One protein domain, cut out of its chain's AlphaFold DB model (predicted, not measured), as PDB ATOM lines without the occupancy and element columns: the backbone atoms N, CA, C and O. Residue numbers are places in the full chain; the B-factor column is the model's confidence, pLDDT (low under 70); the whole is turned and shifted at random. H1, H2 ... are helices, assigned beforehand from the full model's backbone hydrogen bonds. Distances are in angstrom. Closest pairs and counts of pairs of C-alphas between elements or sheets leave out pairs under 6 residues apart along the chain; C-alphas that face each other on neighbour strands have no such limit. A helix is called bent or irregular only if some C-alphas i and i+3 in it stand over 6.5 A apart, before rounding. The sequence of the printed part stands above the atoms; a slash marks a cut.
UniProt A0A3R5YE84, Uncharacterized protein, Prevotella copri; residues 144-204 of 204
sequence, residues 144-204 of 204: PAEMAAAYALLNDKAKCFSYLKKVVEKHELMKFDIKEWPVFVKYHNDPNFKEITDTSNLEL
ATOM      1  N   PRO A 144      16.110 -26.800 -42.712       96.94
ATOM      2  CA  PRO A 144      16.818 -26.972 -43.979       96.94
ATOM      3  C   PRO A 144      16.911 -28.432 -44.454       96.94
ATOM      4  O   PRO A 144      16.831 -28.675 -45.655       96.94
ATOM      5  N   ALA A 145      17.022 -29.401 -43.537       97.19
ATOM      6  CA  ALA A 145      17.070 -30.824 -43.876       97.19
ATOM      7  C   ALA A 145      15.733 -31.323 -44.445       97.19
ATOM      8  O   ALA A 145      15.701 -32.005 -45.468       97.19
ATOM      9  N   GLU A 146      14.620 -30.922 -43.834       97.50
ATOM     10  CA  GLU A 146      13.274 -31.256 -44.311       97.50
ATOM     11  C   GLU A 146      12.963 -30.566 -45.644       97.50
ATOM     12  O   GLU A 146      12.389 -31.185 -46.537       97.50
ATOM     13  N   MET A 147      13.408 -29.318 -45.832       98.12
ATOM     14  CA  MET A 147      13.289 -28.623 -47.117       98.12
ATOM     15  C   MET A 147      14.104 -29.314 -48.215       98.12
ATOM     16  O   MET A 147      13.604 -29.492 -49.326       98.12
ATOM     17  N   ALA A 148      15.333 -29.754 -47.917       98.31
ATOM     18  CA  ALA A 148      16.128 -30.547 -48.853       98.31
ATOM     19  C   ALA A 148      15.396 -31.832 -49.261       98.31
ATOM     20  O   ALA A 148      15.309 -32.137 -50.450       98.31
ATOM     21  N   ALA A 149      14.823 -32.550 -48.294       98.44
ATOM     22  CA  ALA A 149      14.059 -33.765 -48.543       98.44
ATOM     23  C   ALA A 149      12.776 -33.506 -49.357       98.44
ATOM     24  O   ALA A 149      12.446 -34.284 -50.254       98.44
ATOM     25  N   ALA A 150      12.078 -32.393 -49.117       98.50
ATOM     26  CA  ALA A 150      10.908 -32.006 -49.906       98.50
ATOM     27  C   ALA A 150      11.289 -31.741 -51.372       98.50
ATOM     28  O   ALA A 150      10.654 -32.263 -52.289       98.50
ATOM     29  N   TYR A 151      12.375 -30.999 -51.611       98.56
ATOM     30  CA  TYR A 151      12.891 -30.782 -52.965       98.56
ATOM     31  C   TYR A 151      13.428 -32.062 -53.606       98.56
ATOM     32  O   TYR A 151      13.281 -32.243 -54.817       98.56
ATOM     33  N   ALA A 152      13.970 -32.991 -52.813       98.38
ATOM     34  CA  ALA A 152      14.287 -34.325 -53.295       98.38
ATOM     35  C   ALA A 152      13.028 -35.023 -53.824       98.38
ATOM     36  O   ALA A 152      13.050 -35.461 -54.969       98.38
ATOM     37  N   LEU A 153      11.920 -35.066 -53.079       98.25
ATOM     38  CA  LEU A 153      10.658 -35.670 -53.548       98.25
ATOM     39  C   LEU A 153      10.097 -35.006 -54.820       98.25
ATOM     40  O   LEU A 153       9.499 -35.681 -55.654       98.25
ATOM     41  N   LEU A 154      10.340 -33.705 -55.006       98.00
ATOM     42  CA  LEU A 154       9.950 -32.943 -56.201       98.00
ATOM     43  C   LEU A 154      10.921 -33.084 -57.389       98.00
ATOM     44  O   LEU A 154      10.715 -32.447 -58.417       98.00
ATOM     45  N   ASN A 155      11.987 -33.879 -57.259       96.75
ATOM     46  CA  ASN A 155      13.073 -33.984 -58.244       96.75
ATOM     47  C   ASN A 155      13.778 -32.644 -58.561       96.75
ATOM     48  O   ASN A 155      14.465 -32.531 -59.576       96.75
ATOM     49  N   ASP A 156      13.684 -31.645 -57.679       98.00
ATOM     50  CA  ASP A 156      14.415 -30.380 -57.802       98.00
ATOM     51  C   ASP A 156      15.812 -30.533 -57.187       98.00
ATOM     52  O   ASP A 156      16.076 -30.197 -56.027       98.00
ATOM     53  N   LYS A 157      16.722 -31.105 -57.982       97.88
ATOM     54  CA  LYS A 157      18.092 -31.408 -57.551       97.88
ATOM     55  C   LYS A 157      18.857 -30.161 -57.101       97.88
ATOM     56  O   LYS A 157      19.578 -30.211 -56.106       97.88
ATOM     57  N   ALA A 158      18.698 -29.048 -57.815       98.00
ATOM     58  CA  ALA A 158      19.431 -27.818 -57.536       98.00
ATOM     59  C   ALA A 158      19.074 -27.263 -56.151       98.00
ATOM     60  O   ALA A 158      19.967 -26.998 -55.339       98.00
ATOM     61  N   LYS A 159      17.776 -27.153 -55.841       98.31
ATOM     62  CA  LYS A 159      17.343 -26.691 -54.518       98.31
ATOM     63  C   LYS A 159      17.643 -27.711 -53.430       98.31
ATOM     64  O   LYS A 159      18.137 -27.315 -52.379       98.31
ATOM     65  N   CYS A 160      17.430 -29.004 -53.691       98.44
ATOM     66  CA  CYS A 160      17.799 -30.075 -52.763       98.44
ATOM     67  C   CYS A 160      19.249 -29.911 -52.288       98.44
ATOM     68  O   CYS A 160      19.501 -29.819 -51.089       98.44
ATOM     69  N   PHE A 161      20.204 -29.802 -53.216       98.38
ATOM     70  CA  PHE A 161      21.623 -29.716 -52.866       98.38
ATOM     71  C   PHE A 161      21.989 -28.375 -52.228       98.38
ATOM     72  O   PHE A 161      22.813 -28.347 -51.317       98.38
ATOM     73  N   SER A 162      21.345 -27.272 -52.629       98.19
ATOM     74  CA  SER A 162      21.516 -25.979 -51.954       98.19
ATOM     75  C   SER A 162      21.133 -26.051 -50.472       98.19
ATOM     76  O   SER A 162      21.851 -25.517 -49.629       98.19
ATOM     77  N   TYR A 163      20.037 -26.732 -50.131       98.25
ATOM     78  CA  TYR A 163      19.638 -26.912 -48.737       98.25
ATOM     79  C   TYR A 163      20.527 -27.909 -47.990       98.25
ATOM     80  O   TYR A 163      20.880 -27.629 -46.848       98.25
ATOM     81  N   LEU A 164      20.945 -29.017 -48.616       98.06
ATOM     82  CA  LEU A 164      21.875 -29.961 -47.981       98.06
ATOM     83  C   LEU A 164      23.197 -29.290 -47.591       98.06
ATOM     84  O   LEU A 164      23.670 -29.511 -46.481       98.06
ATOM     85  N   LYS A 165      23.743 -28.408 -48.441       97.06
ATOM     86  CA  LYS A 165      24.940 -27.611 -48.111       97.06
ATOM     87  C   LYS A 165      24.747 -26.789 -46.833       97.06
ATOM     88  O   LYS A 165      25.549 -26.899 -45.916       97.06
ATOM     89  N   LYS A 166      23.616 -26.087 -46.705       96.94
ATOM     90  CA  LYS A 166      23.275 -25.329 -45.484       96.94
ATOM     91  C   LYS A 166      23.167 -26.214 -44.239       96.94
ATOM     92  O   LYS A 166      23.458 -25.754 -43.138       96.94
ATOM     93  N   VAL A 167      22.695 -27.456 -44.387       96.38
ATOM     94  CA  VAL A 167      22.610 -28.411 -43.269       96.38
ATOM     95  C   VAL A 167      24.010 -28.776 -42.789       96.38
ATOM     96  O   VAL A 167      24.290 -28.633 -41.600       96.38
ATOM     97  N   VAL A 168      24.887 -29.206 -43.701       95.44
ATOM     98  CA  VAL A 168      26.232 -29.685 -43.344       95.44
ATOM     99  C   VAL A 168      27.163 -28.556 -42.902       95.44
ATOM    100  O   VAL A 168      27.972 -28.771 -42.011       95.44
ATOM    101  N   GLU A 169      26.997 -27.339 -43.436       94.00
ATOM    102  CA  GLU A 169      27.711 -26.137 -42.971       94.00
ATOM    103  C   GLU A 169      27.393 -25.805 -41.507       94.00
ATOM    104  O   GLU A 169      28.243 -25.301 -40.778       94.00
ATOM    105  N   LYS A 170      26.159 -26.078 -41.064       93.50
ATOM    106  CA  LYS A 170      25.720 -25.794 -39.693       93.50
ATOM    107  C   LYS A 170      26.032 -26.939 -38.728       93.50
ATOM    108  O   LYS A 170      26.349 -26.693 -37.565       93.50
ATOM    109  N   HIS A 171      25.879 -28.178 -39.187       91.19
ATOM    110  CA  HIS A 171      26.012 -29.388 -38.381       91.19
ATOM    111  C   HIS A 171      26.666 -30.489 -39.213       91.19
ATOM    112  O   HIS A 171      25.982 -31.275 -39.865       91.19
ATOM    113  N   GLU A 172      27.994 -30.557 -39.185       91.50
ATOM    114  CA  GLU A 172      28.745 -31.422 -40.098       91.50
ATOM    115  C   GLU A 172      28.428 -32.919 -39.927       91.50
ATOM    116  O   GLU A 172      28.330 -33.649 -40.911       91.50
ATOM    117  N   LEU A 173      28.143 -33.372 -38.700       91.81
ATOM    118  CA  LEU A 173      27.764 -34.767 -38.426       91.81
ATOM    119  C   LEU A 173      26.443 -35.190 -39.096       91.81
ATOM    120  O   LEU A 173      26.233 -36.379 -39.329       91.81
ATOM    121  N   MET A 174      25.591 -34.242 -39.512       93.12
ATOM    122  CA  MET A 174      24.371 -34.550 -40.275       93.12
ATOM    123  C   MET A 174      24.667 -35.226 -41.617       93.12
ATOM    124  O   MET A 174      23.759 -35.802 -42.212       93.12
ATOM    125  N   LYS A 175      25.915 -35.182 -42.108       95.00
ATOM    126  CA  LYS A 175      26.352 -35.946 -43.285       95.00
ATOM    127  C   LYS A 175      25.996 -37.432 -43.168       95.00
ATOM    128  O   LYS A 175      25.548 -38.012 -44.157       95.00
ATOM    129  N   PHE A 176      26.128 -38.022 -41.974       93.81
ATOM    130  CA  PHE A 176      25.746 -39.416 -41.729       93.81
ATOM    131  C   PHE A 176      24.240 -39.629 -41.917       93.81
ATOM    132  O   PHE A 176      23.831 -40.468 -42.717       93.81
ATOM    133  N   ASP A 177      23.414 -38.813 -41.259       92.62
ATOM    134  CA  ASP A 177      21.955 -38.945 -41.326       92.62
ATOM    135  C   ASP A 177      21.410 -38.665 -42.737       92.62
ATOM    136  O   ASP A 177      20.525 -39.372 -43.216       92.62
ATOM    137  N   ILE A 178      21.965 -37.674 -43.450       95.06
ATOM    138  CA  ILE A 178      21.591 -37.362 -44.841       95.06
ATOM    139  C   ILE A 178      21.845 -38.566 -45.753       95.06
ATOM    140  O   ILE A 178      21.024 -38.868 -46.617       95.06
ATOM    141  N   LYS A 179      22.971 -39.261 -45.572       92.50
ATOM    142  CA  LYS A 179      23.339 -40.430 -46.381       92.50
ATOM    143  C   LYS A 179      22.439 -41.642 -46.117       92.50
ATOM    144  O   LYS A 179      22.286 -42.497 -46.983       92.50
ATOM    145  N   GLU A 180      21.850 -41.728 -44.930       92.62
ATOM    146  CA  GLU A 180      21.044 -42.878 -44.500       92.62
ATOM    147  C   GLU A 180      19.530 -42.643 -44.630       92.62
ATOM    148  O   GLU A 180      18.744 -43.598 -44.612       92.62
ATOM    149  N   TRP A 181      19.095 -41.389 -44.789       96.44
ATOM    150  CA  TRP A 181      17.681 -41.062 -44.943       96.44
ATOM    151  C   TRP A 181      17.168 -41.494 -46.334       96.44
ATOM    152  O   TRP A 181      17.644 -40.981 -47.355       96.44
ATOM    153  N   PRO A 182      16.160 -42.392 -46.440       97.00
ATOM    154  CA  PRO A 182      15.833 -43.051 -47.710       97.00
ATOM    155  C   PRO A 182      15.383 -42.134 -48.850       97.00
ATOM    156  O   PRO A 182      15.443 -42.519 -50.018       97.00
ATOM    157  N   VAL A 183      14.947 -40.911 -48.535       97.88
ATOM    158  CA  VAL A 183      14.544 -39.908 -49.530       97.88
ATOM    159  C   VAL A 183      15.697 -39.510 -50.466       97.88
ATOM    160  O   VAL A 183      15.458 -39.145 -51.620       97.88
ATOM    161  N   PHE A 184      16.947 -39.634 -50.010       98.00
ATOM    162  CA  PHE A 184      18.136 -39.232 -50.762       98.00
ATOM    163  C   PHE A 184      18.834 -40.375 -51.510       98.00
ATOM    164  O   PHE A 184      19.742 -40.105 -52.295       98.00
ATOM    165  N   VAL A 185      18.367 -41.625 -51.379       95.69
ATOM    166  CA  VAL A 185      18.996 -42.818 -51.991       95.69
ATOM    167  C   VAL A 185      19.249 -42.658 -53.491       95.69
ATOM    168  O   VAL A 185      20.289 -43.068 -54.006       95.69
ATOM    169  N   LYS A 186      18.338 -41.993 -54.208       95.38
ATOM    170  CA  LYS A 186      18.475 -41.747 -55.653       95.38
ATOM    171  C   LYS A 186      19.674 -40.872 -56.038       95.38
ATOM    172  O   LYS A 186      20.069 -40.874 -57.199       95.38
ATOM    173  N   TYR A 187      20.243 -40.131 -55.091       97.94
ATOM    174  CA  TYR A 187      21.397 -39.264 -55.303       97.94
ATOM    175  C   TYR A 187      22.718 -39.893 -54.851       97.94
ATOM    176  O   TYR A 187      23.756 -39.287 -55.069       97.94
ATOM    177  N   HIS A 188      22.735 -41.115 -54.304       95.88
ATOM    178  CA  HIS A 188      23.965 -41.742 -53.786       95.88
ATOM    179  C   HIS A 188      25.088 -41.882 -54.825       95.88
ATOM    180  O   HIS A 188      26.264 -41.929 -54.467       95.88
ATOM    181  N   ASN A 189      24.738 -41.929 -56.112       96.25
ATOM    182  CA  ASN A 189      25.701 -41.985 -57.210       96.25
ATOM    183  C   ASN A 189      26.028 -40.613 -57.823       96.25
ATOM    184  O   ASN A 189      26.936 -40.544 -58.649       96.25
ATOM    185  N   ASP A 190      25.339 -39.539 -57.426       97.75
ATOM    186  CA  ASP A 190      25.616 -38.181 -57.904       97.75
ATOM    187  C   ASP A 190      26.924 -37.661 -57.265       97.75
ATOM    188  O   ASP A 190      27.050 -37.689 -56.036       97.75
ATOM    189  N   PRO A 191      27.907 -37.194 -58.061       97.06
ATOM    190  CA  PRO A 191      29.185 -36.712 -57.538       97.06
ATOM    191  C   PRO A 191      29.045 -35.595 -56.500       97.06
ATOM    192  O   PRO A 191      29.725 -35.628 -55.480       97.06
ATOM    193  N   ASN A 192      28.115 -34.657 -56.707       96.19
ATOM    194  CA  ASN A 192      27.920 -33.541 -55.781       96.19
ATOM    195  C   ASN A 192      27.309 -34.022 -54.463       96.19
ATOM    196  O   ASN A 192      27.611 -33.482 -53.403       96.19
ATOM    197  N   PHE A 193      26.439 -35.036 -54.506       97.25
ATOM    198  CA  PHE A 193      25.888 -35.619 -53.285       97.25
ATOM    199  C   PHE A 193      26.970 -36.351 -52.487       97.25
ATOM    200  O   PHE A 193      27.035 -36.195 -51.267       97.25
ATOM    201  N   LYS A 194      27.844 -37.105 -53.170       96.44
ATOM    202  CA  LYS A 194      29.002 -37.759 -52.542       96.44
ATOM    203  C   LYS A 194      29.922 -36.745 -51.871       96.44
ATOM    204  O   LYS A 194      30.308 -36.977 -50.739       96.44
ATOM    205  N   GLU A 195      30.205 -35.624 -52.531       95.56
ATOM    206  CA  GLU A 195      31.008 -34.533 -51.968       95.56
ATOM    207  C   GLU A 195      30.348 -33.914 -50.723       95.56
ATOM    208  O   GLU A 195      30.975 -33.801 -49.676       95.56
ATOM    209  N   ILE A 196      29.056 -33.563 -50.799       95.44
ATOM    210  CA  ILE A 196      28.318 -32.962 -49.672       95.44
ATOM    211  C   ILE A 196      28.282 -33.900 -48.457       95.44
ATOM    212  O   ILE A 196      28.357 -33.438 -47.319       95.44
ATOM    213  N   THR A 197      28.142 -35.205 -48.697       94.69
ATOM    214  CA  THR A 197      28.012 -36.238 -47.656       94.69
ATOM    215  C   THR A 197      29.322 -36.956 -47.349       94.69
ATOM    216  O   THR A 197      29.302 -38.004 -46.704       94.69
ATOM    217  N   ASP A 198      30.460 -36.415 -47.790       92.62
ATOM    218  CA  ASP A 198      31.756 -37.030 -47.540       92.62
ATOM    219  C   ASP A 198      32.144 -36.912 -46.062       92.62
ATOM    220  O   ASP A 198      32.279 -35.817 -45.499       92.62
ATOM    221  N   THR A 199      32.318 -38.074 -45.439       89.94
ATOM    222  CA  THR A 199      32.657 -38.230 -44.027       89.94
ATOM    223  C   THR A 199      34.123 -38.600 -43.812       89.94
ATOM    224  O   THR A 199      34.524 -38.743 -42.663       89.94
ATOM    225  N   SER A 200      34.935 -38.776 -44.867       86.69
ATOM    226  CA  SER A 200      36.335 -39.211 -44.718       86.69
ATOM    227  C   SER A 200      37.229 -38.176 -44.038       86.69
ATOM    228  O   SER A 200      38.259 -38.536 -43.479       86.69
ATOM    229  N   ASN A 201      36.838 -36.902 -44.101       80.56
ATOM    230  CA  ASN A 201      37.620 -35.772 -43.596       80.56
ATOM    231  C   ASN A 201      37.116 -35.257 -42.240       80.56
ATOM    232  O   ASN A 201      37.536 -34.189 -41.808       80.56
ATOM    233  N   LEU A 202      36.190 -35.973 -41.592       83.69
ATOM    234  CA  LEU A 202      35.711 -35.599 -40.265       83.69
ATOM    235  C   LEU A 202      36.800 -35.879 -39.224       83.69
ATOM    236  O   LEU A 202      37.265 -37.011 -39.099       83.69
ATOM    237  N   GLU A 203      37.170 -34.861 -38.454       74.19
ATOM    238  CA  GLU A 203      37.990 -35.025 -37.252       74.19
ATOM    239  C   GLU A 203      37.078 -35.490 -36.101       74.19
ATOM    240  O   GLU A 203      36.321 -34.690 -35.544       74.19
ATOM    241  N   LEU A 204      37.096 -36.797 -35.800       75.12
ATOM    242  CA  LEU A 204      36.238 -37.462 -34.803       75.12
ATOM    243  C   LEU A 204      37.001 -37.887 -33.543       75.12
ATOM    244  O   LEU A 204      38.134 -38.404 -33.683       75.12
TER     245      LEU A 204
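Overview. This is residues 144 to 204 of the 204 residues of an uncharacterized protein of Prevotella copri (UniProt A0A3R5YE84). A helical hairpin, made of H2 and the shorter H1 side by side, is covered along one side by three short helices: H4 packs steeply on H1, H5 runs beside H2, and H3 meets H2 at a corner. After H5 the last printed residues, 197 to 204, trail away as a tail that reaches one end of the long axis. The printed part has 61 residues and five named helices, H1 to H5 in order along the chain, with no named strand; the class is all helix. It is compact, with a radius of gyration of the C-alphas of 10.5 A, and its spans of 34 by 22 by 17 A are only just elongated.

Along the chain. Start with the longest helix, H2: find C-alpha 157 at (18.092, -31.408, -57.551), and from there it runs through residues 157 to 170 over 20.2 A. Before it, H1 takes residues 144 to 153; look for C-alpha 144 at (16.818, -26.972, -43.979) and go 14.3 A to C-alpha 153. Beyond H2 you meet H3 at residues 174 to 180, H4 at 182 to 187 and H5 at 191 to 196, which ends with C-alpha 196 at (28.318, -32.962, -49.672). H4 is irregular: C-alphas 183 and 186 are 7.5 A apart.

Arrangement. H2 is the hub, touching three helices. With H1 it forms a helical hairpin at a shallow tilt of 21 degrees, opposite ways; their closest C-alphas, Ala 148 and Cys 160, are 4.3 A apart. H5 touches H2 at a shallow tilt of 28 degrees, the same way, closest at the C-alphas of Lys 165 and Ile 196, 6.5 A. H3 and H2 only just touch, with 3 pairs of C-alphas within 8 A, and only at the corner by their link; of H2, residues 167 to 168 alone take part, and the closest C-alphas, Val 168 and Met 174, are 6.0 A apart. H4 touches H1 at a steep tilt of 68 degrees, only just short of about perpendicular, with the C-alphas of Ala 149 and Val 183 closest at 6.2 A. With the corner left out, two of the three touching pairs are at a shallow tilt: the packing is mostly aligned, but only just. H1 and H3 are near each other, while H1 and H5 are apart, as are H2 and H4. In H1, H2, H3 and H5 every O i to N i+4 pair is within hydrogen-bond range; H4 has 0 of 2, and 2 of 3 O i to N i+3 pairs.

Size, cuts and confidence. Look for the two C-alphas farthest apart at Leu 154 and Leu 204, the chain's last residue: they are 34.2 A apart. The four links between the helices are tight, and the printed part has no cut. The mean pLDDT of the printed part is 94.8, and no printed residue is under 70.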